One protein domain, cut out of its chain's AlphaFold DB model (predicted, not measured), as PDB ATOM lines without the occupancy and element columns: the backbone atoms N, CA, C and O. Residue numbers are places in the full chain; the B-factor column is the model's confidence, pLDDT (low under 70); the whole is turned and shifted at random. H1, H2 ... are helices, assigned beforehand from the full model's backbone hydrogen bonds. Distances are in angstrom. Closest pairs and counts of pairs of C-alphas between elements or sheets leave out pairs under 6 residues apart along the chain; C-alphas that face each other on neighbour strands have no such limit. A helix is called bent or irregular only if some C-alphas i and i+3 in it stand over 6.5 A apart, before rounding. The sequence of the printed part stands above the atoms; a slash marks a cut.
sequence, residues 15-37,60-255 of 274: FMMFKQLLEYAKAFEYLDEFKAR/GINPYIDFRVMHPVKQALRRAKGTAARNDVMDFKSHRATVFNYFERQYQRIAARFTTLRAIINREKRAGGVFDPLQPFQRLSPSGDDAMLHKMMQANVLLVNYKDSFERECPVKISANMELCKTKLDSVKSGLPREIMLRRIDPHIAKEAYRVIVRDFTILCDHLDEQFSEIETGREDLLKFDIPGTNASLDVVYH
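What this domain is: This is residues 15 to 37 and 60 to 255 of the 274 residues of an uncharacterized protein of Cadophora sp. DSE1049 (UniProt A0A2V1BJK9). Two long helices, H4 and H8, run opposite ways along a loose bundle, with H1 and H3 packed at one end and H5 and H7 at the other. The bent helix H6 lies off one side. The printed part has 219 residues with eight named helices, H1 to H8 in chain order, and no named strand: all helix. It is loose, with a radius of gyration of the C-alphas of 21.1 A, and spans 70 by 42 by 24 A.

Where its parts are: Find C-alpha 89 at (226.117, 196.148, 209.041); from there H4 runs 49.6 A to residue 124, with a kink of 33 degrees near residue 102. H8, residues 210 to 239, runs 44.7 A to C-alpha 239 at (219.161, 191.026, 199.248); it is only just irregular, C-alphas 236 and 239 being 6.9 A apart. H5 is residues 146 to 165, H3 72 to 85, H1 15 to 27, H2 32 to 37 and H7 193 to 205. H6, residues 172 to 190, was assigned as one helix by its hydrogen bonds but is bent, C-alphas 180 and 183 being 7.9 A apart; its arms are H6a, residues 172 to 180, and H6b, 183 to 190.

How they stand to each other: H1, H4, H5, H7 and H8 form a bundle, helices side by side. H4 and H5 touch as a hairpin at 4 degrees, a shallow tilt; closest are C-alphas 113 and 162, 5.1 A. H3 touches H4 at a steep 48 degrees, C-alphas 80 and 92 closest at 5.0 A. H8 touches H1, C-alphas 24 and 234 closest at 4.2 A, and forms a hairpin with H7, C-alphas 201 and 213 closest at 5.6 A. H2 only just touches H1, with 3 pairs within 8 A, only at the corner. H6a touches no helix; H6b is close but not clearly touching H7. Every O i to N i+4 pair is within hydrogen-bond range but in H4, 30 of 32, H7, 7 of 9, and H8, 25 of 26.

The domain as a whole: The farthest C-alphas, Arg 86 and Ser 143, are 70.4 A apart. Residues 38 to 59 are not printed; C-alphas 37 and 60 are 12.5 A apart. The link H4 to H5 is long. pLDDT is under 70 at residue 60 and residues 65 to 68, 136 to 144 and 247 to 254.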
ATOM      1  N   PHE A  15     230.602 191.633 203.888       91.38
ATOM      2  CA  PHE A  15     231.493 191.372 202.756       91.38
ATOM      3  C   PHE A  15     230.801 190.601 201.614       91.38
ATOM      4  O   PHE A  15     231.055 190.890 200.444       91.38
ATOM      5  N   MET A  16     229.894 189.666 201.928       93.44
ATOM      6  CA  MET A  16     229.077 188.966 200.926       93.44
ATOM      7  C   MET A  16     228.029 189.904 200.330       93.44
ATOM      8  O   MET A  16     227.852 189.940 199.115       93.44
ATOM      9  N   MET A  17     227.383 190.717 201.170       94.12
ATOM     10  CA  MET A  17     226.424 191.727 200.713       94.12
ATOM     11  C   MET A  17     227.101 192.775 199.812       94.12
ATOM     12  O   MET A  17     226.539 193.174 198.793       94.12
ATOM     13  N   PHE A  18     228.327 193.196 200.144       95.31
ATOM     14  CA  PHE A  18     229.124 194.115 199.328       95.31
ATOM     15  C   PHE A  18     229.473 193.507 197.972       95.31
ATOM     16  O   PHE A  18     229.410 194.208 196.965       95.31
ATOM     17  N   LYS A  19     229.798 192.209 197.924       95.12
ATOM     18  CA  LYS A  19     230.036 191.509 196.658       95.12
ATOM     19  C   LYS A  19     228.812 191.603 195.741       95.12
ATOM     20  O   LYS A  19     228.970 192.018 194.599       95.12
ATOM     21  N   GLN A  20     227.609 191.331 196.250       95.62
ATOM     22  CA  GLN A  20     226.377 191.451 195.454       95.62
ATOM     23  C   GLN A  20     226.089 192.891 195.033       95.62
ATOM     24  O   GLN A  20     225.745 193.140 193.881       95.62
ATOM     25  N   LEU A  21     226.295 193.857 195.933       96.12
ATOM     26  CA  LEU A  21     226.159 195.276 195.608       96.12
ATOM     27  C   LEU A  21     227.102 195.701 194.475       96.12
ATOM     28  O   LEU A  21     226.715 196.471 193.597       96.12
ATOM     29  N   LEU A  22     228.342 195.217 194.505       95.50
ATOM     30  CA  LEU A  22     229.332 195.520 193.488       95.50
ATOM     31  C   LEU A  22     228.960 194.897 192.138       95.50
ATOM     32  O   LEU A  22     229.067 195.585 191.126       95.50
ATOM     33  N   GLU A  23     228.516 193.640 192.113       95.69
ATOM     34  CA  GLU A  23     228.064 192.993 190.874       95.69
ATOM     35  C   GLU A  23     226.823 193.684 190.295       95.69
ATOM     36  O   GLU A  23     226.805 194.005 189.108       95.69
ATOM     37  N   TYR A  24     225.853 194.058 191.137       96.06
ATOM     38  CA  TYR A  24     224.711 194.872 190.715       96.06
ATOM     39  C   TYR A  24     225.153 196.200 190.087       96.06
ATOM     40  O   TYR A  24     224.700 196.566 189.008       96.06
ATOM     41  N   ALA A  25     226.088 196.912 190.722       95.56
ATOM     42  CA  ALA A  25     226.580 198.181 190.200       95.56
ATOM     43  C   ALA A  25     227.368 198.022 188.883       95.56
ATOM     44  O   ALA A  25     227.290 198.892 188.018       95.56
ATOM     45  N   LYS A  26     228.114 196.921 188.715       94.75
ATOM     46  CA  LYS A  26     228.843 196.604 187.476       94.75
ATOM     47  C   LYS A  26     227.917 196.285 186.305       94.75
ATOM     48  O   LYS A  26     228.288 196.600 185.179       94.75
ATOM     49  N   ALA A  27     226.741 195.706 186.541       95.69
ATOM     50  CA  ALA A  27     225.795 195.359 185.476       95.69
ATOM     51  C   ALA A  27     225.317 196.586 184.665       95.69
ATOM     52  O   ALA A  27     225.009 196.489 183.478       95.69
ATOM     53  N   PHE A  28     225.326 197.782 185.266       95.00
ATOM     54  CA  PHE A  28     225.001 199.038 184.568       95.00
ATOM     55  C   PHE A  28     226.119 199.549 183.653       95.00
ATOM     56  O   PHE A  28     225.906 200.481 182.877       95.00
ATOM     57  N   GLU A  29     227.313 198.968 183.728       92.06
ATOM     58  CA  GLU A  29     228.421 199.325 182.856       92.06
ATOM     59  C   GLU A  29     228.451 198.441 181.626       92.06
ATOM     60  O   GLU A  29     228.331 197.228 181.721       92.06
ATOM     61  N   TYR A  30     228.716 199.045 180.475       89.38
ATOM     62  CA  TYR A  30     228.987 198.286 179.258       89.38
ATOM     63  C   TYR A  30     230.491 198.133 178.985       89.38
ATOM     64  O   TYR A  30     230.930 197.139 178.424       89.38
ATOM     65  N   LEU A  31     231.302 199.119 179.381       88.69
ATOM     66  CA  LEU A  31     232.753 199.077 179.193       88.69
ATOM     67  C   LEU A  31     233.415 198.256 180.305       88.69
ATOM     68  O   LEU A  31     233.301 198.614 181.479       88.69
ATOM     69  N   ASP A  32     234.181 197.230 179.938       86.88
ATOM     70  CA  ASP A  32     234.892 196.370 180.897       86.88
ATOM     71  C   ASP A  32     235.872 197.148 181.777       86.88
ATOM     72  O   ASP A  32     235.955 196.917 182.985       86.88
ATOM     73  N   GLU A  33     236.565 198.144 181.214       84.75
ATOM     74  CA  GLU A  33     237.431 199.031 181.998       84.75
ATOM     75  C   GLU A  33     236.626 199.765 183.086       84.75
ATOM     76  O   GLU A  33     237.090 199.964 184.212       84.75
ATOM     77  N   PHE A  34     235.383 200.152 182.782       87.69
ATOM     78  CA  PHE A  34     234.531 200.856 183.734       87.69
ATOM     79  C   PHE A  34     233.991 199.879 184.784       87.69
ATOM     80  O   PHE A  34     234.051 200.224 185.970       87.69
ATOM     81  N   LYS A  35     233.585 198.657 184.383       89.81
ATOM     82  CA  LYS A  35     233.230 197.539 185.287       89.81
ATOM     83  C   LYS A  35     234.352 197.278 186.292       89.81
ATOM     84  O   LYS A  35     234.122 197.293 187.502       89.81
ATOM     85  N   ALA A  36     235.584 197.104 185.811       84.94
ATOM     86  CA  ALA A  36     236.750 196.810 186.642       84.94
ATOM     87  C   ALA A  36     237.017 197.909 187.680       84.94
ATOM     88  O   ALA A  36     237.334 197.628 188.835       84.94
ATOM     89  N   ARG A  37     236.812 199.175 187.304       83.81
ATOM     90  CA  ARG A  37     237.047 200.319 188.193       83.81
ATOM     91  C   ARG A  37     235.879 200.606 189.144       83.81
ATOM     92  O   ARG A  37     236.004 201.503 189.978       83.81
ATOM     93  N   GLY A  60     241.046 211.587 182.449       68.56
ATOM     94  CA  GLY A  60     241.164 210.290 181.800       68.56
ATOM     95  C   GLY A  60     239.930 209.975 180.959       68.56
ATOM     96  O   GLY A  60     238.975 210.738 180.903       68.56
ATOM     97  N   ILE A  61     239.922 208.812 180.310       73.62
ATOM     98  CA  ILE A  61     238.791 208.381 179.468       73.62
ATOM     99  C   ILE A  61     237.515 208.156 180.301       73.62
ATOM    100  O   ILE A  61     236.409 208.290 179.785       73.62
ATOM    101  N   ASN A  62     237.653 207.829 181.592       75.75
ATOM    102  CA  ASN A  62     236.532 207.584 182.493       75.75
ATOM    103  C   ASN A  62     236.070 208.885 183.186       75.75
ATOM    104  O   ASN A  62     236.718 209.314 184.143       75.75
ATOM    105  N   PRO A  63     234.928 209.475 182.783       74.31
ATOM    106  CA  PRO A  63     234.458 210.751 183.329       74.31
ATOM    107  C   PRO A  63     233.928 210.635 184.765       74.31
ATOM    108  O   PRO A  63     233.661 211.641 185.419       74.31
ATOM    109  N   TYR A  64     233.765 209.407 185.268       75.12
ATOM    110  CA  TYR A  64     233.286 209.115 186.619       75.12
ATOM    111  C   TYR A  64     234.415 209.043 187.650       75.12
ATOM    112  O   TYR A  64     234.146 208.779 188.826       75.12
ATOM    113  N   ILE A  65     235.667 209.208 187.210       68.12
ATOM    114  CA  ILE A  65     236.863 209.111 188.043       68.12
ATOM    115  C   ILE A  65     237.655 210.405 187.880       68.12
ATOM    116  O   ILE A  65     238.580 210.500 187.078       68.12
ATOM    117  N   ASP A  66     237.250 211.400 188.660       66.69
ATOM    118  CA  ASP A  66     237.983 212.638 188.886       66.69
ATOM    119  C   ASP A  66     238.213 212.773 190.398       66.69
ATOM    120  O   ASP A  66     237.295 212.591 191.203       66.69
ATOM    121  N   PHE A  67     239.451 213.068 190.789       60.25
ATOM    122  CA  PHE A  67     239.838 213.271 192.184       60.25
ATOM    123  C   PHE A  67     239.137 214.500 192.796       60.25
ATOM    124  O   PHE A  67     238.951 214.548 194.011       60.25
ATOM    125  N   ARG A  68     238.682 215.461 191.974       65.44
ATOM    126  CA  ARG A  68     237.923 216.647 192.419       65.44
ATOM    127  C   ARG A  68     236.424 216.392 192.535       65.44
ATOM    128  O   ARG A  68     235.743 217.049 193.324       65.44
ATOM    129  N   VAL A  69     235.886 215.467 191.738       70.25
ATOM    130  CA  VAL A  69     234.445 215.210 191.647       70.25
ATOM    131  C   VAL A  69     234.186 213.709 191.568       70.25
ATOM    132  O   VAL A  69     234.294 213.082 190.518       70.25
ATOM    133  N   MET A  70     233.762 213.133 192.692       76.56
ATOM    134  CA  MET A  70     233.394 211.723 192.760       76.56
ATOM    135  C   MET A  70     231.914 211.528 192.431       76.56
ATOM    136  O   MET A  70     231.043 212.164 193.025       76.56
ATOM    137  N   HIS A  71     231.620 210.607 191.513       86.06
ATOM    138  CA  HIS A  71     230.241 210.229 191.213       86.06
ATOM    139  C   HIS A  71     229.547 209.665 192.480       86.06
ATOM    140  O   HIS A  71     230.162 208.847 193.172       86.06
ATOM    141  N   PRO A  72     228.272 210.007 192.777       89.12
ATOM    142  CA  PRO A  72     227.587 209.582 194.008       89.12
ATOM    143  C   PRO A  72     227.631 208.071 194.259       89.12
ATOM    144  O   PRO A  72     227.953 207.626 195.359       89.12
ATOM    145  N   VAL A  73     227.407 207.269 193.212       91.38
ATOM    146  CA  VAL A  73     227.521 205.801 193.289       91.38
ATOM    147  C   VAL A  73     228.925 205.352 193.697       91.38
ATOM    148  O   VAL A  73     229.058 204.483 194.550       91.38
ATOM    149  N   LYS A  74     229.984 205.945 193.131       89.25
ATOM    150  CA  LYS A  74     231.373 205.585 193.462       89.25
ATOM    151  C   LYS A  74     231.682 205.905 194.918       89.25
ATOM    152  O   LYS A  74     232.277 205.087 195.614       89.25
ATOM    153  N   GLN A  75     231.232 207.067 195.387       88.69
ATOM    154  CA  GLN A  75     231.393 207.468 196.779       88.69
ATOM    155  C   GLN A  75     230.673 206.499 197.725       88.69
ATOM    156  O   GLN A  75     231.266 206.049 198.705       88.69
ATOM    157  N   ALA A  76     229.426 206.139 197.418       92.38
ATOM    158  CA  ALA A  76     228.652 205.203 198.224       92.38
ATOM    159  C   ALA A  76     229.249 203.783 198.206       92.38
ATOM    160  O   ALA A  76     229.383 203.181 199.266       92.38
ATOM    161  N   LEU A  77     229.713 203.283 197.054       93.56
ATOM    162  CA  LEU A  77     230.424 202.001 196.950       93.56
ATOM    163  C   LEU A  77     231.725 201.993 197.763       93.56
ATOM    164  O   LEU A  77     231.993 201.029 198.477       93.56
ATOM    165  N   ARG A  78     232.518 203.073 197.708       90.94
ATOM    166  CA  ARG A  78     233.746 203.207 198.508       90.94
ATOM    167  C   ARG A  78     233.443 203.153 200.004       90.94
ATOM    168  O   ARG A  78     234.136 202.455 200.742       90.94
ATOM    169  N   ARG A  79     232.407 203.867 200.454       92.50
ATOM    170  CA  ARG A  79     231.991 203.850 201.862       92.50
ATOM    171  C   ARG A  79     231.447 202.481 202.278       92.50
ATOM    172  O   ARG A  79     231.884 201.967 203.301       92.50
ATOM    173  N   ALA A  80     230.607 201.857 201.449       93.75
ATOM    174  CA  ALA A  80     230.094 200.503 201.667       93.75
ATOM    175  C   ALA A  80     231.223 199.465 201.786       93.75
ATOM    176  O   ALA A  80     231.180 198.603 202.654       93.75
ATOM    177  N   LYS A  81     232.275 199.570 200.964       94.00
ATOM    178  CA  LYS A  81     233.469 198.713 201.069       94.00
ATOM    179  C   LYS A  81     234.145 198.854 202.435       94.00
ATOM    180  O   LYS A  81     234.482 197.855 203.065       94.00
ATOM    181  N   GLY A  82     234.333 200.094 202.892       91.81
ATOM    182  CA  GLY A  82     234.954 200.391 204.185       91.81
ATOM    183  C   GLY A  82     234.127 199.901 205.376       91.81
ATOM    184  O   GLY A  82     234.679 199.312 206.301       91.81
ATOM    185  N   THR A  83     232.807 200.096 205.351       92.94
ATOM    186  CA  THR A  83     231.912 199.628 206.423       92.94
ATOM    187  C   THR A  83     231.788 198.108 206.425       92.94
ATOM    188  O   THR A  83     231.863 197.501 207.491       92.94
ATOM    189  N   ALA A  84     231.752 197.470 205.249       92.81
ATOM    190  CA  ALA A  84     231.797 196.016 205.132       92.81
ATOM    191  C   ALA A  84     233.089 195.415 205.711       92.81
ATOM    192  O   ALA A  84     233.029 194.414 206.421       92.81
ATOM    193  N   ALA A  85     234.247 196.043 205.466       91.88
ATOM    194  CA  ALA A  85     235.531 195.603 206.018       91.88
ATOM    195  C   ALA A  85     235.598 195.708 207.553       91.88
ATOM    196  O   ALA A  85     236.275 194.910 208.195       91.88
ATOM    197  N   ARG A  86     234.876 196.668 208.148       93.31
ATOM    198  CA  ARG A  86     234.751 196.835 209.608       93.31
ATOM    199  C   ARG A  86     233.601 196.032 210.222       93.31
ATOM    200  O   ARG A  86     233.384 196.130 211.423       93.31
ATOM    201  N   ASN A  87     232.878 195.254 209.413       90.56
ATOM    202  CA  ASN A  87     231.681 194.518 209.819       90.56
ATOM    203  C   ASN A  87     230.562 195.413 210.402       90.56
ATOM    204  O   ASN A  87     229.792 194.980 211.256       90.56
ATOM    205  N   ASP A  88     230.468 196.662 209.938       91.69
ATOM    206  CA  ASP A  88     229.415 197.604 210.327       91.69
ATOM    207  C   ASP A  88     228.200 197.441 209.406       91.69
ATOM    208  O   ASP A  88     228.113 198.025 208.320       91.69
ATOM    209  N   VAL A  89     227.283 196.570 209.827       90.12
ATOM    210  CA  VAL A  89     226.117 196.148 209.041       90.12
ATOM    211  C   VAL A  89     225.154 197.311 208.776       90.12
ATOM    212  O   VAL A  89     224.626 197.428 207.668       90.12
ATOM    213  N   MET A  90     224.920 198.175 209.766       88.94
ATOM    214  CA  MET A  90     223.916 199.239 209.660       88.94
ATOM    215  C   MET A  90     224.376 200.346 208.711       88.94
ATOM    216  O   MET A  90     223.640 200.697 207.783       88.94
ATOM    217  N   ASP A  91     225.614 200.822 208.857       90.56
ATOM    218  CA  ASP A  91     226.174 201.811 207.930       90.56
ATOM    219  C   ASP A  91     226.344 201.226 206.521       90.56
ATOM    220  O   ASP A  91     226.104 201.905 205.516       90.56
ATOM    221  N   PHE A  92     226.709 199.942 206.412       93.19
ATOM    222  CA  PHE A  92     226.728 199.248 205.126       93.19
ATOM    223  C   PHE A  92     225.363 199.298 204.427       93.19
ATOM    224  O   PHE A  92     225.290 199.698 203.261       93.19
ATOM    225  N   LYS A  93     224.279 198.933 205.124       92.12
ATOM    226  CA  LYS A  93     222.919 198.930 204.560       92.12
ATOM    227  C   LYS A  93     222.492 200.325 204.094       92.12
ATOM    228  O   LYS A  93     221.919 200.440 203.011       92.12
ATOM    229  N   SER A  94     222.858 201.374 204.832       91.50
ATOM    230  CA  SER A  94     222.620 202.773 204.440       91.50
ATOM    231  C   SER A  94     223.311 203.148 203.117       91.50
ATOM    232  O   SER A  94     222.683 203.657 202.178       91.50
ATOM    233  N   HIS A  95     224.602 202.828 202.971       93.56
ATOM    234  CA  HIS A  95     225.330 203.089 201.725       93.56
ATOM    235  C   HIS A  95     224.852 202.222 200.560       93.56
ATOM    236  O   HIS A  95     224.767 202.706 199.429       93.56
ATOM    237  N   ARG A  96     224.477 200.969 200.826       94.62
ATOM    238  CA  ARG A  96     223.860 200.093 199.829       94.62
ATOM    239  C   ARG A  96     222.551 200.676 199.305       94.62
ATOM    240  O   ARG A  96     222.372 200.722 198.091       94.62
ATOM    241  N   ALA A  97     221.676 201.164 200.183       92.31
ATOM    242  CA  ALA A  97     220.427 201.805 199.780       92.31
ATOM    243  C   ALA A  97     220.675 203.049 198.914       92.31
ATOM    244  O   ALA A  97     219.983 203.259 197.924       92.31
ATOM    245  N   THR A  98     221.723 203.827 199.212       92.38
ATOM    246  CA  THR A  98     222.127 204.973 198.377       92.38
ATOM    247  C   THR A  98     222.476 204.544 196.946       92.38
ATOM    248  O   THR A  98     222.018 205.164 195.987       92.38
ATOM    249  N   VAL A  99     223.267 203.476 196.787       94.06
ATOM    250  CA  VAL A  99     223.610 202.920 195.465       94.06
ATOM    251  C   VAL A  99     222.366 202.371 194.766       94.06
ATOM    252  O   VAL A  99     222.148 202.671 193.593       94.06
ATOM    253  N   PHE A 100     221.538 201.606 195.484       94.12
ATOM    254  CA  PHE A 100     220.310 201.026 194.949       94.12
ATOM    255  C   PHE A 100     219.355 202.101 194.432       94.12
ATOM    256  O   PHE A 100     219.006 202.078 193.259       94.12
ATOM    257  N   ASN A 101     219.007 203.087 195.261       91.06
ATOM    258  CA  ASN A 101     218.063 204.151 194.911       91.06
ATOM    259  C   ASN A 101     218.543 204.995 193.721       91.06
ATOM    260  O   ASN A 101     217.729 205.482 192.936       91.06
ATOM    261  N   TYR A 102     219.860 205.159 193.567       92.06
ATOM    262  CA  TYR A 102     220.426 205.820 192.394       92.06
ATOM    263  C   TYR A 102     220.157 205.021 191.115       92.06
ATOM    264  O   TYR A 102     219.651 205.562 190.131       92.06
ATOM    265  N   PHE A 103     220.483 203.728 191.133       94.12
ATOM    266  CA  PHE A 103     220.328 202.856 189.973       94.12
ATOM    267  C   PHE A 103     218.883 202.450 189.697       94.12
ATOM    268  O   PHE A 103     218.545 202.202 188.545       94.12
ATOM    269  N   GLU A 104     218.008 202.452 190.699       92.31
ATOM    270  CA  GLU A 104     216.598 202.094 190.541       92.31
ATOM    271  C   GLU A 104     215.890 203.032 189.553       92.31
ATOM    272  O   GLU A 104     215.124 202.578 188.707       92.31
ATOM    273  N   ARG A 105     216.217 204.333 189.560       90.81
ATOM    274  CA  ARG A 105     215.693 205.272 188.552       90.81
ATOM    275  C   ARG A 105     216.110 204.879 187.139       90.81
ATOM    276  O   ARG A 105     215.310 204.950 186.211       90.81
ATOM    277  N   GLN A 106     217.365 204.477 186.963       94.25
ATOM    278  CA  GLN A 106     217.874 204.032 185.671       94.25
ATOM    279  C   GLN A 106     217.234 202.705 185.250       94.25
ATOM    280  O   GLN A 106     216.764 202.605 184.119       94.25
ATOM    281  N   TYR A 107     217.133 201.737 186.163       95.19
ATOM    282  CA  TYR A 107     216.431 200.472 185.949       95.19
ATOM    283  C   TYR A 107     214.993 200.694 185.467       95.19
ATOM    284  O   TYR A 107     214.600 200.143 184.444       95.19
ATOM    285  N   GLN A 108     214.230 201.567 186.131       93.44
ATOM    286  CA  GLN A 108     212.846 201.868 185.753       93.44
ATOM    287  C   GLN A 108     212.733 202.443 184.336       93.44
ATOM    288  O   GLN A 108     211.832 202.065 183.585       93.44
ATOM    289  N   ARG A 109     213.665 203.316 183.927       94.94
ATOM    290  CA  ARG A 109     213.716 203.807 182.540       94.94
ATOM    291  C   ARG A 109     214.009 202.677 181.556       94.94
ATOM    292  O   ARG A 109     213.328 202.600 180.536       94.94
ATOM    293  N   ILE A 110     214.992 201.824 181.856       96.12
ATOM    294  CA  ILE A 110     215.355 200.678 181.009       96.12
ATOM    295  C   ILE A 110     214.149 199.747 180.858       96.12
ATOM    296  O   ILE A 110     213.741 199.464 179.736       96.12
ATOM    297  N   ALA A 111     213.499 199.372 181.962       95.19
ATOM    298  CA  ALA A 111     212.317 198.511 181.975       95.19
ATOM    299  C   ALA A 111     211.138 199.097 181.174       95.19
ATOM    300  O   ALA A 111     210.460 198.378 180.431       95.19
ATOM    301  N   ALA A 112     210.910 200.413 181.261       94.75
ATOM    302  CA  ALA A 112     209.872 201.090 180.485       94.75
ATOM    303  C   ALA A 112     210.167 201.065 178.972       94.75
ATOM    304  O   ALA A 112     209.270 200.812 178.156       94.75
ATOM    305  N   ARG A 113     211.426 201.302 178.578       96.50
ATOM    306  CA  ARG A 113     211.842 201.251 177.166       96.50
ATOM    307  C   ARG A 113     211.850 199.827 176.620       96.50
ATOM    308  O   ARG A 113     211.334 199.628 175.523       96.50
ATOM    309  N   PHE A 114     212.308 198.857 177.409       95.62
ATOM    310  CA  PHE A 114     212.213 197.429 177.112       95.62
ATOM    311  C   PHE A 114     210.764 197.025 176.822       95.62
ATOM    312  O   PHE A 114     210.474 196.496 175.756       95.62
ATOM    313  N   THR A 115     209.827 197.361 177.717       94.50
ATOM    314  CA  THR A 115     208.397 197.040 177.542       94.50
ATOM    315  C   THR A 115     207.839 197.622 176.239       94.50
ATOM    316  O   THR A 115     207.136 196.941 175.492       94.50
ATOM    317  N   THR A 116     208.186 198.876 175.937       95.69
ATOM    318  CA  THR A 116     207.734 199.561 174.716       95.69
ATOM    319  C   THR A 116     208.298 198.896 173.457       95.69
ATOM    320  O   THR A 116     207.562 198.648 172.500       95.69
ATOM    321  N   LEU A 117     209.595 198.574 173.457       96.25
ATOM    322  CA  LEU A 117     210.260 197.891 172.350       96.25
ATOM    323  C   LEU A 117     209.710 196.467 172.161       96.25
ATOM    324  O   LEU A 117     209.409 196.052 171.042       96.25
ATOM    325  N   ARG A 118     209.491 195.728 173.251       94.38
ATOM    326  CA  ARG A 118     208.955 194.365 173.197       94.38
ATOM    327  C   ARG A 118     207.546 194.333 172.611       94.38
ATOM    328  O   ARG A 118     207.223 193.416 171.859       94.38
ATOM    329  N   ALA A 119     206.728 195.347 172.893       94.00
ATOM    330  CA  ALA A 119     205.393 195.468 172.316       94.00
ATOM    331  C   ALA A 119     205.431 195.610 170.783       94.00
ATOM    332  O   ALA A 119     204.654 194.944 170.096       94.00
ATOM    333  N   ILE A 120     206.345 196.425 170.231       94.81
ATOM    334  CA  ILE A 120     206.469 196.554 168.770       94.81
ATOM    335  C   ILE A 120     207.051 195.287 168.136       94.81
ATOM    336  O   ILE A 120     206.552 194.853 167.101       94.81
ATOM    337  N   ILE A 121     208.040 194.655 168.780       94.81
ATOM    338  CA  ILE A 121     208.631 193.400 168.302       94.81
ATOM    339  C   ILE A 121     207.546 192.332 168.215       94.81
ATOM    340  O   ILE A 121     207.352 191.759 167.153       94.81
ATOM    341  N   ASN A 122     206.772 192.125 169.281       93.56
ATOM    342  CA  ASN A 122     205.701 191.131 169.293       93.56
ATOM    343  C   ASN A 122     204.625 191.404 168.237       93.56
ATOM    344  O   ASN A 122     204.135 190.477 167.601       93.56
ATOM    345  N   ARG A 123     204.282 192.675 168.010       93.19
ATOM    346  CA  ARG A 123     203.317 193.064 166.976       93.19
ATOM    347  C   ARG A 123     203.815 192.769 165.560       93.19
ATOM    348  O   ARG A 123     203.006 192.450 164.691       93.19
ATOM    349  N   GLU A 124     205.110 192.927 165.303       92.25
ATOM    350  CA  GLU A 124     205.698 192.784 163.965       92.25
ATOM    351  C   GLU A 124     206.387 191.427 163.732       92.25
ATOM    352  O   GLU A 124     206.719 191.103 162.593       92.25
ATOM    353  N   LYS A 125     206.537 190.599 164.769       92.88
ATOM    354  CA  LYS A 125     207.019 189.211 164.717       92.88
ATOM    355  C   LYS A 125     205.863 188.253 164.436       92.88
ATOM    356  O   LYS A 125     205.467 187.443 165.266       92.88
ATOM    357  N   ARG A 126     205.261 188.421 163.264       90.25
ATOM    358  CA  ARG A 126     204.106 187.659 162.772       90.25
ATOM    359  C   ARG A 126     204.224 187.467 161.267       90.25
ATOM    360  O   ARG A 126     204.968 188.200 160.621       90.25
ATOM    361  N   ALA A 127     203.413 186.574 160.703       87.81
ATOM    362  CA  ALA A 127     203.361 186.355 159.260       87.81
ATOM    363  C   ALA A 127     203.173 187.676 158.476       87.81
ATOM    364  O   ALA A 127     202.188 188.395 158.674       87.81
ATOM    365  N   GLY A 128     204.116 187.992 157.587       82.44
ATOM    366  CA  GLY A 128     204.147 189.221 156.786       82.44
ATOM    367  C   GLY A 128     204.527 190.501 157.543       82.44
ATOM    368  O   GLY A 128     204.387 191.591 156.985       82.44
ATOM    369  N   GLY A 129     204.961 190.400 158.800       87.75
ATOM    370  CA  GLY A 129     205.480 191.521 159.582       87.75
ATOM    371  C   GLY A 129     206.964 191.804 159.324       87.75
ATOM    372  O   GLY A 129     207.649 191.044 158.640       87.75
ATOM    373  N   VAL A 130     207.466 192.910 159.889       88.00
ATOM    374  CA  VAL A 130     208.881 193.328 159.749       88.00
ATOM    375  C   VAL A 130     209.841 192.248 160.259       88.00
ATOM    376  O   VAL A 130     210.916 192.057 159.693       88.00
ATOM    377  N   PHE A 131     209.444 191.541 161.320       90.69
ATOM    378  CA  PHE A 131     210.247 190.529 162.002       90.69
ATOM    379  C   PHE A 131     209.702 189.113 161.775       90.69
ATOM    380  O   PHE A 131     209.850 188.263 162.648       90.69
ATOM    381  N   ASP A 132     209.040 188.857 160.639       89.19
ATOM    382  CA  ASP A 132     208.612 187.506 160.259       89.19
ATOM    383  C   ASP A 132     209.843 186.596 160.076       89.19
ATOM    384  O   ASP A 132     210.631 186.813 159.146       89.19
ATOM    385  N   PRO A 133     210.028 185.571 160.924       83.44
ATOM    386  CA  PRO A 133     211.192 184.702 160.844       83.44
ATOM    387  C   PRO A 133     211.055 183.619 159.766       83.44
ATOM    388  O   PRO A 133     212.056 183.024 159.373       83.44
ATOM    389  N   LEU A 134     209.840 183.362 159.269       83.19
ATOM    390  CA  LEU A 134     209.547 182.287 158.317       83.19
ATOM    391  C   LEU A 134     209.548 182.775 156.870       83.19
ATOM    392  O   LEU A 134     209.958 182.043 155.968       83.19
ATOM    393  N   GLN A 135     209.079 184.000 156.634       76.38
ATOM    394  CA  GLN A 135     209.043 184.605 155.299       76.38
ATOM    395  C   GLN A 135     209.635 186.019 155.285       76.38
ATOM    396  O   GLN A 135     208.974 186.965 154.835       76.38
ATOM    397  N   PRO A 136     210.900 186.193 155.714       66.94
ATOM    398  CA  PRO A 136     211.526 187.501 155.736       66.94
ATOM    399  C   PRO A 136     211.571 188.072 154.309       66.94
ATOM    400  O   PRO A 136     212.282 187.575 153.428       66.94
ATOM    401  N   PHE A 137     210.813 189.150 154.092       67.75
ATOM    402  CA  PHE A 137     210.862 189.996 152.891       67.75
ATOM    403  C   PHE A 137     210.328 189.374 151.587       67.75
ATOM    404  O   PHE A 137     210.558 189.932 150.519       67.75
ATOM    405  N   GLN A 138     209.582 188.262 151.637       63.19
ATOM    406  CA  GLN A 138     209.000 187.635 150.431       63.19
ATOM    407  C   GLN A 138     207.917 188.488 149.743       63.19
ATOM    408  O   GLN A 138     207.599 188.250 148.581       63.19
ATOM    409  N   ARG A 139     207.345 189.472 150.451       55.97
ATOM    410  CA  ARG A 139     206.246 190.329 149.969       55.97
ATOM    411  C   ARG A 139     206.664 191.752 149.599       55.97
ATOM    412  O   ARG A 139     205.798 192.559 149.278       55.97
ATOM    413  N   LEU A 140     207.955 192.077 149.655       59.91
ATOM    414  CA  LEU A 140     208.409 193.405 149.255       59.91
ATOM    415  C   LEU A 140     208.369 193.513 147.730       59.91
ATOM    416  O   LEU A 140     209.145 192.866 147.029       59.91
ATOM    417  N   SER A 141     207.420 194.307 147.229       53.31
ATOM    418  CA  SER A 141     207.407 194.740 145.833       53.31
ATOM    419  C   SER A 141     208.733 195.447 145.505       53.31
ATOM    420  O   SER A 141     209.263 196.151 146.366       53.31
ATOM    421  N   PRO A 142     209.254 195.333 144.268       51.75
ATOM    422  CA  PRO A 142     210.394 196.127 143.800       51.75
ATOM    423  C   PRO A 142     210.177 197.646 143.910       51.75
ATOM    424  O   PRO A 142     211.142 198.401 143.929       51.75
ATOM    425  N   SER A 143     208.919 198.095 143.970       50.22
ATOM    426  CA  SER A 143     208.540 199.461 144.330       50.22
ATOM    427  C   SER A 143     208.252 199.503 145.833       50.22
ATOM    428  O   SER A 143     207.182 199.052 146.247       50.22
ATOM    429  N   GLY A 144     209.222 199.977 146.618       55.12
ATOM    430  CA  GLY A 144     209.239 199.978 148.082       55.12
ATOM    431  C   GLY A 144     207.869 200.081 148.757       55.12
ATOM    432  O   GLY A 144     207.048 200.943 148.449       55.12
ATOM    433  N   ASP A 145     207.619 199.171 149.695       70.62
ATOM    434  CA  ASP A 145     206.495 199.304 150.612       70.62
ATOM    435  C   ASP A 145     206.875 200.357 151.663       70.62
ATOM    436  O   ASP A 145     207.486 200.038 152.691       70.62
ATOM    437  N   ASP A 146     206.540 201.624 151.393       77.31
ATOM    438  CA  ASP A 146     206.736 202.753 152.313       77.31
ATOM    439  C   ASP A 146     206.207 202.438 153.722       77.31
ATOM    440  O   ASP A 146     206.766 202.894 154.724       77.31
ATOM    441  N   ALA A 147     205.169 201.597 153.836       82.25
ATOM    442  CA  ALA A 147     204.641 201.175 155.126       82.25
ATOM    443  C   ALA A 147     205.596 200.226 155.868       82.25
ATOM    444  O   ALA A 147     205.715 200.324 157.092       82.25
ATOM    445  N   MET A 148     206.303 199.332 155.165       81.56
ATOM    446  CA  MET A 148     207.345 198.490 155.764       81.56
ATOM    447  C   MET A 148     208.518 199.342 156.246       81.56
ATOM    448  O   MET A 148     208.964 199.184 157.386       81.56
ATOM    449  N   LEU A 149     208.995 200.266 155.405       82.69
ATOM    450  CA  LEU A 149     210.081 201.169 155.777       82.69
ATOM    451  C   LEU A 149     209.699 201.988 157.014       82.69
ATOM    452  O   LEU A 149     210.457 202.032 157.979       82.69
ATOM    453  N   HIS A 150     208.491 202.551 157.036       86.81
ATOM    454  CA  HIS A 150     207.995 203.320 158.171       86.81
ATOM    455  C   HIS A 150     207.929 202.492 159.466       86.81
ATOM    456  O   HIS A 150     208.401 202.948 160.508       86.81
ATOM    457  N   LYS A 151     207.416 201.253 159.425       89.00
ATOM    458  CA  LYS A 151     207.406 200.359 160.602       89.00
ATOM    459  C   LYS A 151     208.814 200.029 161.093       89.00
ATOM    460  O   LYS A 151     209.064 200.023 162.296       89.00
ATOM    461  N   MET A 152     209.739 199.782 160.171       88.50
ATOM    462  CA  MET A 152     211.135 199.517 160.506       88.50
ATOM    463  C   MET A 152     211.800 200.749 161.131       88.50
ATOM    464  O   MET A 152     212.557 200.610 162.089       88.50
ATOM    465  N   MET A 153     211.474 201.956 160.658       89.69
ATOM    466  CA  MET A 153     211.973 203.203 161.246       89.69
ATOM    467  C   MET A 153     211.420 203.410 162.654       89.69
ATOM    468  O   MET A 153     212.174 203.749 163.562       89.69
ATOM    469  N   GLN A 154     210.131 203.133 162.864       93.00
ATOM    470  CA  GLN A 154     209.528 203.157 164.198       93.00
ATOM    471  C   GLN A 154     210.229 202.189 165.155       93.00
ATOM    472  O   GLN A 154     210.571 202.576 166.271       93.00
ATOM    473  N   ALA A 155     210.485 200.952 164.718       93.69
ATOM    474  CA  ALA A 155     211.219 199.984 165.523       93.69
ATOM    475  C   ALA A 155     212.642 200.479 165.831       93.69
ATOM    476  O   ALA A 155     213.056 200.442 166.989       93.69
ATOM    477  N   ASN A 156     213.362 201.007 164.837       93.06
ATOM    478  CA  ASN A 156     214.723 201.516 165.016       93.06
ATOM    479  C   ASN A 156     214.788 202.677 166.025       93.06
ATOM    480  O   ASN A 156     215.640 202.683 166.908       93.06
ATOM    481  N   VAL A 157     213.840 203.619 165.966       94.81
ATOM    482  CA  VAL A 157     213.729 204.707 166.954       94.81
ATOM    483  C   VAL A 157     213.526 204.152 168.366       94.81
ATOM    484  O   VAL A 157     214.134 204.637 169.322       94.81
ATOM    485  N   LEU A 158     212.693 203.120 168.526       96.88
ATOM    486  CA  LEU A 158     212.483 202.477 169.825       96.88
ATOM    487  C   LEU A 158     213.732 201.735 170.320       96.88
ATOM    488  O   LEU A 158     214.009 201.776 171.518       96.88
ATOM    489  N   LEU A 159     214.508 201.124 169.423       95.88
ATOM    490  CA  LEU A 159     215.770 200.465 169.761       95.88
ATOM    491  C   LEU A 159     216.836 201.469 170.223       95.88
ATOM    492  O   LEU A 159     217.500 201.231 171.230       95.88
ATOM    493  N   VAL A 160     216.953 202.619 169.551       95.44
ATOM    494  CA  VAL A 160     217.838 203.716 169.983       95.44
ATOM    495  C   VAL A 160     217.421 204.233 171.359       95.44
ATOM    496  O   VAL A 160     218.247 204.298 172.265       95.44
ATOM    497  N   ASN A 161     216.126 204.492 171.569       96.62
ATOM    498  CA  ASN A 161     215.608 204.899 172.879       96.62
ATOM    499  C   ASN A 161     215.879 203.854 173.974       96.62
ATOM    500  O   ASN A 161     216.088 204.217 175.134       96.62
ATOM    501  N   TYR A 162     215.843 202.563 173.629       96.44
ATOM    502  CA  TYR A 162     216.178 201.489 174.556       96.44
ATOM    503  C   TYR A 162     217.662 201.507 174.908       96.44
ATOM    504  O   TYR A 162     217.983 201.581 176.091       96.44
ATOM    505  N   LYS A 163     218.564 201.570 173.923       95.44
ATOM    506  CA  LYS A 163     220.006 201.731 174.158       95.44
ATOM    507  C   LYS A 163     220.310 202.948 175.036       95.44
ATOM    508  O   LYS A 163     221.036 202.828 176.020       95.44
ATOM    509  N   ASP A 164     219.762 204.112 174.706       94.25
ATOM    510  CA  ASP A 164     220.089 205.359 175.406       94.25
ATOM    511  C   ASP A 164     219.616 205.345 176.868       94.25
ATOM    512  O   ASP A 164     220.176 206.033 177.721       94.25
ATOM    513  N   SER A 165     218.633 204.503 177.204       96.00
ATOM    514  CA  SER A 165     218.188 204.332 178.590       96.00
ATOM    515  C   SER A 165     219.261 203.738 179.517       96.00
ATOM    516  O   SER A 165     219.212 203.999 180.727       96.00
ATOM    517  N   PHE A 166     220.256 203.031 178.959       94.69
ATOM    518  CA  PHE A 166     221.418 202.486 179.671       94.69
ATOM    519  C   PHE A 166     222.496 203.533 179.979       94.69
ATOM    520  O   PHE A 166     223.411 203.249 180.751       94.69
ATOM    521  N   GLU A 167     222.417 204.746 179.430       90.50
ATOM    522  CA  GLU A 167     223.348 205.803 179.822       90.50
ATOM    523  C   GLU A 167     223.025 206.288 181.247       90.50
ATOM    524  O   GLU A 167     221.867 206.462 181.657       90.50
ATOM    525  N   ARG A 168     224.080 206.467 182.050       85.25
ATOM    526  CA  ARG A 168     223.940 206.833 183.460       85.25
ATOM    527  C   ARG A 168     223.434 208.258 183.602       85.25
ATOM    528  O   ARG A 168     223.915 209.176 182.942       85.25
ATOM    529  N   GLU A 169     222.510 208.449 184.539       85.94
ATOM    530  CA  GLU A 169     222.213 209.792 185.028       85.94
ATOM    531  C   GLU A 169     223.490 210.366 185.653       85.94
ATOM    532  O   GLU A 169     224.193 209.651 186.369       85.94
ATOM    533  N   CYS A 170     223.805 211.626 185.359       85.19
ATOM    534  CA  CYS A 170     225.031 212.271 185.816       85.19
ATOM    535  C   CYS A 170     224.697 213.620 186.461       85.19
ATOM    536  O   CYS A 170     224.033 214.447 185.831       85.19
ATOM    537  N   PRO A 171     225.157 213.886 187.699       87.31
ATOM    538  CA  PRO A 171     225.078 215.223 188.277       87.31
ATOM    539  C   PRO A 171     225.825 216.234 187.403       87.31
ATOM    540  O   PRO A 171     226.837 215.882 186.804       87.31
ATOM    541  N   VAL A 172     225.403 217.504 187.414       87.38
ATOM    542  CA  VAL A 172     225.959 218.581 186.562       87.38
ATOM    543  C   VAL A 172     227.491 218.604 186.530       87.38
ATOM    544  O   VAL A 172     228.085 218.725 185.463       87.38
ATOM    545  N   LYS A 173     228.143 218.435 187.688       83.94
ATOM    546  CA  LYS A 173     229.611 218.413 187.777       83.94
ATOM    547  C   LYS A 173     230.237 217.242 187.004       83.94
ATOM    548  O   LYS A 173     231.253 217.424 186.349       83.94
ATOM    549  N   ILE A 174     229.621 216.060 187.045       86.06
ATOM    550  CA  ILE A 174     230.060 214.898 186.260       86.06
ATOM    551  C   ILE A 174     229.744 215.110 184.779       86.06
ATOM    552  O   ILE A 174     230.570 214.782 183.936       86.06
ATOM    553  N   SER A 175     228.597 215.707 184.449       86.69
ATOM    554  CA  SER A 175     228.243 216.025 183.059       86.69
ATOM    555  C   SER A 175     229.246 216.984 182.411       86.69
ATOM    556  O   SER A 175     229.600 216.800 181.251       86.69
ATOM    557  N   ALA A 176     229.775 217.953 183.166       86.12
ATOM    558  CA  ALA A 176     230.869 218.804 182.696       86.12
ATOM    559  C   ALA A 176     232.134 217.982 182.377       86.12
ATOM    560  O   ALA A 176     232.727 218.157 181.313       86.12
ATOM    561  N   ASN A 177     232.504 217.027 183.238       84.25
ATOM    562  CA  ASN A 177     233.636 216.127 182.994       84.25
ATOM    563  C   ASN A 177     233.409 215.202 181.787       84.25
ATOM    564  O   ASN A 177     234.345 214.934 181.032       84.25
ATOM    565  N   MET A 178     232.174 214.735 181.582       84.81
ATOM    566  CA  MET A 178     231.801 213.973 180.390       84.81
ATOM    567  C   MET A 178     232.009 214.790 179.120       84.81
ATOM    568  O   MET A 178     232.593 214.268 178.175       84.81
ATOM    569  N   GLU A 179     231.600 216.062 179.102       87.94
ATOM    570  CA  GLU A 179     231.795 216.925 177.933       87.94
ATOM    571  C   GLU A 179     233.287 217.178 177.666       87.94
ATOM    572  O   GLU A 179     233.733 217.074 176.525       87.94
ATOM    573  N   LEU A 180     234.095 217.389 178.712       84.00
ATOM    574  CA  LEU A 180     235.551 217.555 178.586       84.00
ATOM    575  C   LEU A 180     236.257 216.317 178.008       84.00
ATOM    576  O   LEU A 180     237.281 216.445 177.337       84.00
ATOM    577  N   CYS A 181     235.726 215.117 178.256       84.75
ATOM    578  CA  CYS A 181     236.299 213.858 177.766       84.75
ATOM    579  C   CYS A 181     235.565 213.260 176.573       84.75
ATOM    580  O   CYS A 181     235.940 212.177 176.120       84.75
ATOM    581  N   LYS A 182     234.554 213.950 176.047       87.75
ATOM    582  CA  LYS A 182     233.623 213.425 175.053       87.75
ATOM    583  C   LYS A 182     234.322 212.829 173.846       87.75
ATOM    584  O   LYS A 182     234.104 211.668 173.546       87.75
ATOM    585  N   THR A 183     235.258 213.550 173.231       86.69
ATOM    586  CA  THR A 183     235.999 213.046 172.063       86.69
ATOM    587  C   THR A 183     236.765 211.752 172.358       86.69
ATOM    588  O   THR A 183     236.765 210.833 171.541       86.69
ATOM    589  N   LYS A 184     237.403 211.648 173.532       86.44
ATOM    590  CA  LYS A 184     238.117 210.427 173.940       86.44
ATOM    591  C   LYS A 184     237.135 209.287 174.207       86.44
ATOM    592  O   LYS A 184     237.363 208.162 173.767       86.44
ATOM    593  N   LEU A 185     236.044 209.582 174.912       86.00
ATOM    594  CA  LEU A 185     235.007 208.612 175.240       86.00
ATOM    595  C   LEU A 185     234.314 208.092 173.977       86.00
ATOM    596  O   LEU A 185     234.150 206.887 173.842       86.00
ATOM    597  N   ASP A 186     233.976 208.971 173.038       88.38
ATOM    598  CA  ASP A 186     233.370 208.636 171.750       88.38
ATOM    599  C   ASP A 186     234.316 207.792 170.899       88.38
ATOM    600  O   ASP A 186     233.883 206.825 170.277       88.38
ATOM    601  N   SER A 187     235.621 208.091 170.916       87.31
ATOM    602  CA  SER A 187     236.628 207.266 170.242       87.31
ATOM    603  C   SER A 187     236.619 205.828 170.770       87.31
ATOM    604  O   SER A 187     236.531 204.893 169.974       87.31
ATOM    605  N   VAL A 188     236.602 205.637 172.093       86.56
ATOM    606  CA  VAL A 188     236.515 204.300 172.704       86.56
ATOM    607  C   VAL A 188     235.161 203.647 172.436       86.56
ATOM    608  O   VAL A 188     235.102 202.489 172.020       86.56
ATOM    609  N   LYS A 189     234.063 204.392 172.614       86.94
ATOM    610  CA  LYS A 189     232.706 203.894 172.373       86.94
ATOM    611  C   LYS A 189     232.511 203.479 170.915       86.94
ATOM    612  O   LYS A 189     231.828 202.495 170.659       86.94
ATOM    613  N   SER A 190     233.153 204.150 169.959       87.94
ATOM    614  CA  SER A 190     233.006 203.847 168.534       87.94
ATOM    615  C   SER A 190     233.386 202.403 168.181       87.94
ATOM    616  O   SER A 190     232.801 201.832 167.263       87.94
ATOM    617  N   GLY A 191     234.310 201.780 168.918       86.94
ATOM    618  CA  GLY A 191     234.706 200.384 168.707       86.94
ATOM    619  C   GLY A 191     233.730 199.353 169.279       86.94
ATOM    620  O   GLY A 191     233.898 198.159 169.046       86.94
ATOM    621  N   LEU A 192     232.717 199.781 170.033       87.81
ATOM    622  CA  LEU A 192     231.810 198.868 170.712       87.81
ATOM    623  C   LEU A 192     230.803 198.249 169.734       87.81
ATOM    624  O   LEU A 192     230.235 198.983 168.919       87.81
ATOM    625  N   PRO A 193     230.489 196.943 169.864       88.94
ATOM    626  CA  PRO A 193     229.503 196.261 169.026       88.94
ATOM    627  C   PRO A 193     228.201 197.046 168.840       88.94
ATOM    628  O   PRO A 193     227.771 197.254 167.707       88.94
ATOM    629  N   ARG A 194     227.637 197.583 169.932       89.69
ATOM    630  CA  ARG A 194     226.390 198.360 169.897       89.69
ATOM    631  C   ARG A 194     226.473 199.634 169.044       89.69
ATOM    632  O   ARG A 194     225.540 199.954 168.315       89.69
ATOM    633  N   GLU A 195     227.604 200.344 169.092       90.19
ATOM    634  CA  GLU A 195     227.809 201.577 168.318       90.19
ATOM    635  C   GLU A 195     228.160 201.267 166.857       90.19
ATOM    636  O   GLU A 195     227.829 202.032 165.952       90.19
ATOM    637  N   ILE A 196     228.825 200.138 166.599       88.81
ATOM    638  CA  ILE A 196     229.071 199.650 165.238       88.81
ATOM    639  C   ILE A 196     227.746 199.285 164.564       88.81
ATOM    640  O   ILE A 196     227.516 199.702 163.431       88.81
ATOM    641  N   MET A 197     226.871 198.540 165.244       89.38
ATOM    642  CA  MET A 197     225.573 198.124 164.698       89.38
ATOM    643  C   MET A 197     224.686 199.327 164.385       89.38
ATOM    644  O   MET A 197     224.207 199.439 163.260       89.38
ATOM    645  N   LEU A 198     224.553 200.280 165.315       88.44
ATOM    646  CA  LEU A 198     223.782 201.500 165.061       88.44
ATOM    647  C   LEU A 198     224.297 202.287 163.854       88.44
ATOM    648  O   LEU A 198     223.513 202.643 162.979       88.44
ATOM    649  N   ARG A 199     225.616 202.497 163.745       88.88
ATOM    650  CA  ARG A 199     226.203 203.224 162.606       88.88
ATOM    651  C   ARG A 199     225.996 202.525 161.263       88.88
ATOM    652  O   ARG A 199     226.064 203.175 160.223       88.88
ATOM    653  N   ARG A 200     225.780 201.208 161.262       88.88
ATOM    654  CA  ARG A 200     225.509 200.440 160.039       88.88
ATOM    655  C   ARG A 200     224.059 200.544 159.590       88.88
ATOM    656  O   ARG A 200     223.814 200.421 158.393       88.88
ATOM    657  N   ILE A 201     223.120 200.786 160.502       87.88
ATOM    658  CA  ILE A 201     221.697 200.828 160.167       87.88
ATOM    659  C   ILE A 201     221.401 201.975 159.185       87.88
ATOM    660  O   ILE A 201     220.804 201.711 158.143       87.88
ATOM    661  N   ASP A 202     221.896 203.197 159.411       86.75
ATOM    662  CA  ASP A 202     221.553 204.359 158.565       86.75
ATOM    663  C   ASP A 202     221.943 204.206 157.078       86.75
ATOM    664  O   ASP A 202     221.088 204.402 156.207       86.75
ATOM    665  N   PRO A 203     223.174 203.776 156.720       89.75
ATOM    666  CA  PRO A 203     223.514 203.507 155.322       89.75
ATOM    667  C   PRO A 203     222.681 202.386 154.693       89.75
ATOM    668  O   PRO A 203     222.504 202.362 153.474       89.75
ATOM    669  N   HIS A 204     222.217 201.427 155.496       88.00
ATOM    670  CA  HIS A 204     221.363 200.345 155.020       88.00
ATOM    671  C   HIS A 204     219.924 200.812 154.808       88.00
ATOM    672  O   HIS A 204     219.306 200.358 153.848       88.00
ATOM    673  N   ILE A 205     219.432 201.759 155.612       84.00
ATOM    674  CA  ILE A 205     218.139 202.428 155.407       84.00
ATOM    675  C   ILE A 205     218.129 203.144 154.057       84.00
ATOM    676  O   ILE A 205     217.235 202.905 153.253       84.00
ATOM    677  N   ALA A 206     219.161 203.938 153.762       85.50
ATOM    678  CA  ALA A 206     219.271 204.671 152.496       85.50
ATOM    679  C   ALA A 206     219.338 203.763 151.252       85.50
ATOM    680  O   ALA A 206     219.063 204.207 150.141       85.50
ATOM    681  N   LYS A 207     219.741 202.500 151.431       85.94
ATOM    682  CA  LYS A 207     219.829 201.481 150.374       85.94
ATOM    683  C   LYS A 207     218.661 200.497 150.396       85.94
ATOM    684  O   LYS A 207     218.718 199.507 149.672       85.94
ATOM    685  N   GLU A 208     217.689 200.705 151.284       82.19
ATOM    686  CA  GLU A 208     216.556 199.800 151.503       82.19
ATOM    687  C   GLU A 208     217.001 198.336 151.709       82.19
ATOM    688  O   GLU A 208     216.368 197.372 151.284       82.19
ATOM    689  N   ALA A 209     218.135 198.143 152.387       86.00
ATOM    690  CA  ALA A 209     218.718 196.829 152.633       86.00
ATOM    691  C   ALA A 209     218.048 196.145 153.840       86.00
ATOM    692  O   ALA A 209     218.709 195.821 154.829       86.00
ATOM    693  N   TYR A 210     216.732 195.907 153.754       84.00
ATOM    694  CA  TYR A 210     215.871 195.450 154.856       84.00
ATOM    695  C   TYR A 210     216.418 194.237 155.618       84.00
ATOM    696  O   TYR A 210     216.440 194.230 156.846       84.00
ATOM    697  N   ARG A 211     216.944 193.237 154.896       84.56
ATOM    698  CA  ARG A 211     217.572 192.044 155.494       84.56
ATOM    699  C   ARG A 211     218.704 192.391 156.453       84.56
ATOM    700  O   ARG A 211     218.836 191.778 157.505       84.56
ATOM    701  N   VAL A 212     219.533 193.355 156.068       87.00
ATOM    702  CA  VAL A 212     220.695 193.761 156.858       87.00
ATOM    703  C   VAL A 212     220.258 194.594 158.055       87.00
ATOM    704  O   VAL A 212     220.785 194.394 159.143       87.00
ATOM    705  N   ILE A 213     219.255 195.457 157.873       88.62
ATOM    706  CA  ILE A 213     218.692 196.276 158.952       88.62
ATOM    707  C   ILE A 213     218.070 195.388 160.025       88.62
ATOM    708  O   ILE A 213     218.402 195.545 161.192       88.62
ATOM    709  N   VAL A 214     217.228 194.421 159.644       90.06
ATOM    710  CA  VAL A 214     216.614 193.495 160.607       90.06
ATOM    711  C   VAL A 214     217.673 192.656 161.310       90.06
ATOM    712  O   VAL A 214     217.624 192.538 162.528       90.06
ATOM    713  N   ARG A 215     218.680 192.143 160.594       90.31
ATOM    714  CA  ARG A 215     219.789 191.423 161.234       90.31
ATOM    715  C   ARG A 215     220.497 192.292 162.278       90.31
ATOM    716  O   ARG A 215     220.620 191.875 163.425       90.31
ATOM    717  N   ASP A 216     220.947 193.488 161.905       92.12
ATOM    718  CA  ASP A 216     221.695 194.365 162.814       92.12
ATOM    719  C   ASP A 216     220.809 194.846 163.984       92.12
ATOM    720  O   ASP A 216     221.288 194.941 165.113       92.12
ATOM    721  N   PHE A 217     219.507 195.047 163.747       93.69
ATOM    722  CA  PHE A 217     218.499 195.313 164.777       93.69
ATOM    723  C   PHE A 217     218.395 194.166 165.788       93.69
ATOM    724  O   PHE A 217     218.466 194.415 166.988       93.69
ATOM    725  N   THR A 218     218.237 192.919 165.323       93.44
ATOM    726  CA  THR A 218     218.071 191.750 166.209       93.44
ATOM    727  C   THR A 218     219.291 191.534 167.095       93.44
ATOM    728  O   THR A 218     219.142 191.411 168.304       93.44
ATOM    729  N   ILE A 219     220.498 191.618 166.523       92.88
ATOM    730  CA  ILE A 219     221.741 191.454 167.284       92.88
ATOM    731  C   ILE A 219     221.889 192.574 168.324       92.88
ATOM    732  O   ILE A 219     222.234 192.311 169.473       92.88
ATOM    733  N   LEU A 220     221.605 193.827 167.952       94.31
ATOM    734  CA  LEU A 220     221.659 194.937 168.902       94.31
ATOM    735  C   LEU A 220     220.616 194.779 170.019       94.31
ATOM    736  O   LEU A 220     220.926 195.055 171.173       94.31
ATOM    737  N   CYS A 221     219.406 194.320 169.696       95.00
ATOM    738  CA  CYS A 221     218.377 194.028 170.690       95.00
ATOM    739  C   CYS A 221     218.855 192.961 171.685       95.00
ATOM    740  O   CYS A 221     218.767 193.188 172.887       95.00
ATOM    741  N   ASP A 222     219.433 191.860 171.200       93.81
ATOM    742  CA  ASP A 222     219.937 190.775 172.051       93.81
ATOM    743  C   ASP A 222     221.056 191.252 172.988       93.81
ATOM    744  O   ASP A 222     221.049 190.926 174.172       93.81
ATOM    745  N   HIS A 223     221.975 192.092 172.498       93.31
ATOM    746  CA  HIS A 223     223.037 192.677 173.327       93.31
ATOM    747  C   HIS A 223     222.485 193.572 174.454       93.31
ATOM    748  O   HIS A 223     223.049 193.624 175.549       93.31
ATOM    749  N   LEU A 224     221.410 194.320 174.190       94.56
ATOM    750  CA  LEU A 224     220.768 195.171 175.198       94.56
ATOM    751  C   LEU A 224     219.963 194.333 176.201       94.56
ATOM    752  O   LEU A 224     220.038 194.592 177.403       94.56
ATOM    753  N   ASP A 225     219.246 193.313 175.723       94.38
ATOM    754  CA  ASP A 225     218.498 192.366 176.556       94.38
ATOM    755  C   ASP A 225     219.440 191.580 177.488       94.38
ATOM    756  O   ASP A 225     219.106 191.362 178.655       94.38
ATOM    757  N   GLU A 226     220.637 191.204 177.020       93.25
ATOM    758  CA  GLU A 226     221.673 190.558 177.836       93.25
ATOM    759  C   GLU A 226     222.104 191.458 179.002       93.25
ATOM    760  O   GLU A 226     222.018 191.047 180.163       93.25
ATOM    761  N   GLN A 227     222.465 192.716 178.724       94.69
ATOM    762  CA  GLN A 227     222.824 193.665 179.781       94.69
ATOM    763  C   GLN A 227     221.648 193.918 180.739       94.69
ATOM    764  O   GLN A 227     221.837 194.011 181.954       94.69
ATOM    765  N   PHE A 228     220.417 194.019 180.230       95.19
ATOM    766  CA  PHE A 228     219.247 194.189 181.089       95.19
ATOM    767  C   PHE A 228     219.014 192.972 181.993       95.19
ATOM    768  O   PHE A 228     218.713 193.137 183.174       95.19
ATOM    769  N   SER A 229     219.243 191.761 181.482       93.50
ATOM    770  CA  SER A 229     219.190 190.528 182.267       93.50
ATOM    771  C   SER A 229     220.273 190.475 183.352       93.50
ATOM    772  O   SER A 229     219.987 190.022 184.464       93.50
ATOM    773  N   GLU A 230     221.492 190.961 183.083       94.50
ATOM    774  CA  GLU A 230     222.535 191.123 184.114       94.50
ATOM    775  C   GLU A 230     222.059 192.060 185.237       94.50
ATOM    776  O   GLU A 230     222.222 191.749 186.419       94.50
ATOM    777  N   ILE A 231     221.429 193.185 184.876       95.38
ATOM    778  CA  ILE A 231     220.894 194.163 185.834       95.38
ATOM    779  C   ILE A 231     219.783 193.538 186.686       95.38
ATOM    780  O   ILE A 231     219.815 193.670 187.910       95.38
ATOM    781  N   GLU A 232     218.820 192.850 186.068       93.62
ATOM    782  CA  GLU A 232     217.730 192.168 186.780       93.62
ATOM    783  C   GLU A 232     218.269 191.105 187.742       93.62
ATOM    784  O   GLU A 232     217.891 191.087 188.912       93.62
ATOM    785  N   THR A 233     219.221 190.288 187.284       92.50
ATOM    786  CA  THR A 233     219.856 189.254 188.112       92.50
ATOM    787  C   THR A 233     220.570 189.877 189.309       92.50
ATOM    788  O   THR A 233     220.344 189.471 190.446       92.50
ATOM    789  N   GLY A 234     221.389 190.913 189.087       93.81
ATOM    790  CA  GLY A 234     222.074 191.620 190.170       93.81
ATOM    791  C   GLY A 234     221.106 192.279 191.159       93.81
ATOM    792  O   GLY A 234     221.393 192.345 192.354       93.81
ATOM    793  N   ARG A 235     219.944 192.739 190.677       92.50
ATOM    794  CA  ARG A 235     218.894 193.346 191.500       92.50
ATOM    795  C   ARG A 235     218.210 192.320 192.404       92.50
ATOM    796  O   ARG A 235     218.005 192.606 193.581       92.50
ATOM    797  N   GLU A 236     217.886 191.140 191.878       90.44
ATOM    798  CA  GLU A 236     217.316 190.018 192.643       90.44
ATOM    799  C   GLU A 236     218.297 189.503 193.707       90.44
ATOM    800  O   GLU A 236     217.926 189.262 194.857       90.44
ATOM    801  N   ASP A 237     219.575 189.411 193.347       92.38
ATOM    802  CA  ASP A 237     220.632 188.896 194.215       92.38
ATOM    803  C   ASP A 237     221.076 189.888 195.312       92.38
ATOM    804  O   ASP A 237     221.813 189.505 196.230       92.38
ATOM    805  N   LEU A 238     220.628 191.149 195.257       91.25
ATOM    806  CA  LEU A 238     221.080 192.238 196.132       91.25
ATOM    807  C   LEU A 238     220.768 192.009 197.619       91.25
ATOM    808  O   LEU A 238     221.524 192.458 198.488       91.25
ATOM    809  N   LEU A 239     219.654 191.325 197.897       88.44
ATOM    810  CA  LEU A 239     219.161 191.026 199.248       88.44
ATOM    811  C   LEU A 239     219.374 189.559 199.656       88.44
ATOM    812  O   LEU A 239     218.914 189.130 200.710       88.44
ATOM    813  N   LYS A 240     220.088 188.773 198.841       89.56
ATOM    814  CA  LYS A 240     220.294 187.327 199.046       89.56
ATOM    815  C   LYS A 240     220.950 186.967 200.380       89.56
ATOM    816  O   LYS A 240     220.748 185.871 200.891       89.56
ATOM    817  N   PHE A 241     221.765 187.876 200.910       88.69
ATOM    818  CA  PHE A 241     222.517 187.690 202.151       88.69
ATOM    819  C   PHE A 241     221.947 188.496 203.327       88.69
ATOM    820  O   PHE A 241     222.597 188.584 204.367       88.69
ATOM    821  N   ASP A 242     220.761 189.087 203.168       86.50
ATOM    822  CA  ASP A 242     220.058 189.780 204.246       86.50
ATOM    823  C   ASP A 242     219.286 188.798 205.123       86.50
ATOM    824  O   ASP A 242     218.756 187.789 204.654       86.50
ATOM    825  N   ILE A 243     219.142 189.143 206.403       84.12
ATOM    826  CA  ILE A 243     218.164 188.467 207.257       84.12
ATOM    827  C   ILE A 243     216.753 188.848 206.773       84.12
ATOM    828  O   ILE A 243     216.443 190.046 206.691       84.12
ATOM    829  N   PRO A 244     215.867 187.867 206.502       78.25
ATOM    830  CA  PRO A 244     214.494 188.129 206.083       78.25
ATOM    831  C   PRO A 244     213.770 189.115 207.012       78.25
ATOM    832  O   PRO A 244     213.861 189.021 208.233       78.25
ATOM    833  N   GLY A 245     213.052 190.081 206.432       70.50
ATOM    834  CA  GLY A 245     212.274 191.081 207.176       70.50
ATOM    835  C   GLY A 245     213.071 192.265 207.739       70.50
ATOM    836  O   GLY A 245     212.468 193.289 208.047       70.50
ATOM    837  N   THR A 246     214.407 192.203 207.805       72.00
ATOM    838  CA  THR A 246     215.204 193.323 208.351       72.00
ATOM    839  C   THR A 246     215.219 194.546 207.441       72.00
ATOM    840  O   THR A 246     215.154 195.669 207.931       72.00
ATOM    841  N   ASN A 247     215.219 194.358 206.122       68.25
ATOM    842  CA  ASN A 247     215.122 195.463 205.166       68.25
ATOM    843  C   ASN A 247     213.815 196.261 205.341       68.25
ATOM    844  O   ASN A 247     213.844 197.485 205.345       68.25
ATOM    845  N   ALA A 248     212.689 195.581 205.590       61.84
ATOM    846  CA  ALA A 248     211.387 196.218 205.813       61.84
ATOM    847  C   ALA A 248     211.293 196.983 207.148       61.84
ATOM    848  O   ALA A 248     210.376 197.775 207.336       61.84
ATOM    849  N   SER A 249     212.227 196.736 208.074       57.88
ATOM    850  CA  SER A 249     212.306 197.422 209.370       57.88
ATOM    851  C   SER A 249     213.201 198.664 209.361       57.88
ATOM    852  O   SER A 249     213.260 199.384 210.357       57.88
ATOM    853  N   LEU A 250     213.910 198.916 208.256       65.31
ATOM    854  CA  LEU A 250     214.694 200.134 208.085       65.31
ATOM    855  C   LEU A 250     213.777 201.323 207.776       65.31
ATOM    856  O   LEU A 250     212.672 201.153 207.260       65.31
ATOM    857  N   ASP A 251     214.259 202.536 208.057       63.16
ATOM    858  CA  ASP A 251     213.614 203.768 207.591       63.16
ATOM    859  C   ASP A 251     213.345 203.679 206.076       63.16
ATOM    860  O   ASP A 251     214.145 203.113 205.325       63.16
ATOM    861  N   VAL A 252     212.233 204.262 205.625       61.88
ATOM    862  CA  VAL A 252     211.792 204.297 204.222       61.88
ATOM    863  C   VAL A 252     212.911 204.769 203.291       61.88
ATOM    864  O   VAL A 252     213.029 204.270 202.174       61.88
ATOM    865  N   VAL A 253     213.775 205.680 203.752       56.97
ATOM    866  CA  VAL A 253     214.917 206.186 202.968       56.97
ATOM    867  C   VAL A 253     215.962 205.096 202.662       56.97
ATOM    868  O   VAL A 253     216.663 205.176 201.650       56.97
ATOM    869  N   TYR A 254     216.048 204.057 203.493       62.34
ATOM    870  CA  TYR A 254     216.980 202.932 203.345       62.34
ATOM    871  C   TYR A 254     216.324 201.659 202.799       62.34
ATOM    872  O   TYR A 254     217.005 200.650 202.615       62.34
ATOM    873  N   HIS A 255     215.017 201.697 202.541       74.44
ATOM    874  CA  HIS A 255     214.265 200.538 202.097       74.44
ATOM    875  C   HIS A 255     214.569 200.203 200.631       74.44
ATOM    876  O   HIS A 255     214.361 201.013 199.727       74.44
TER     877      HIS A 255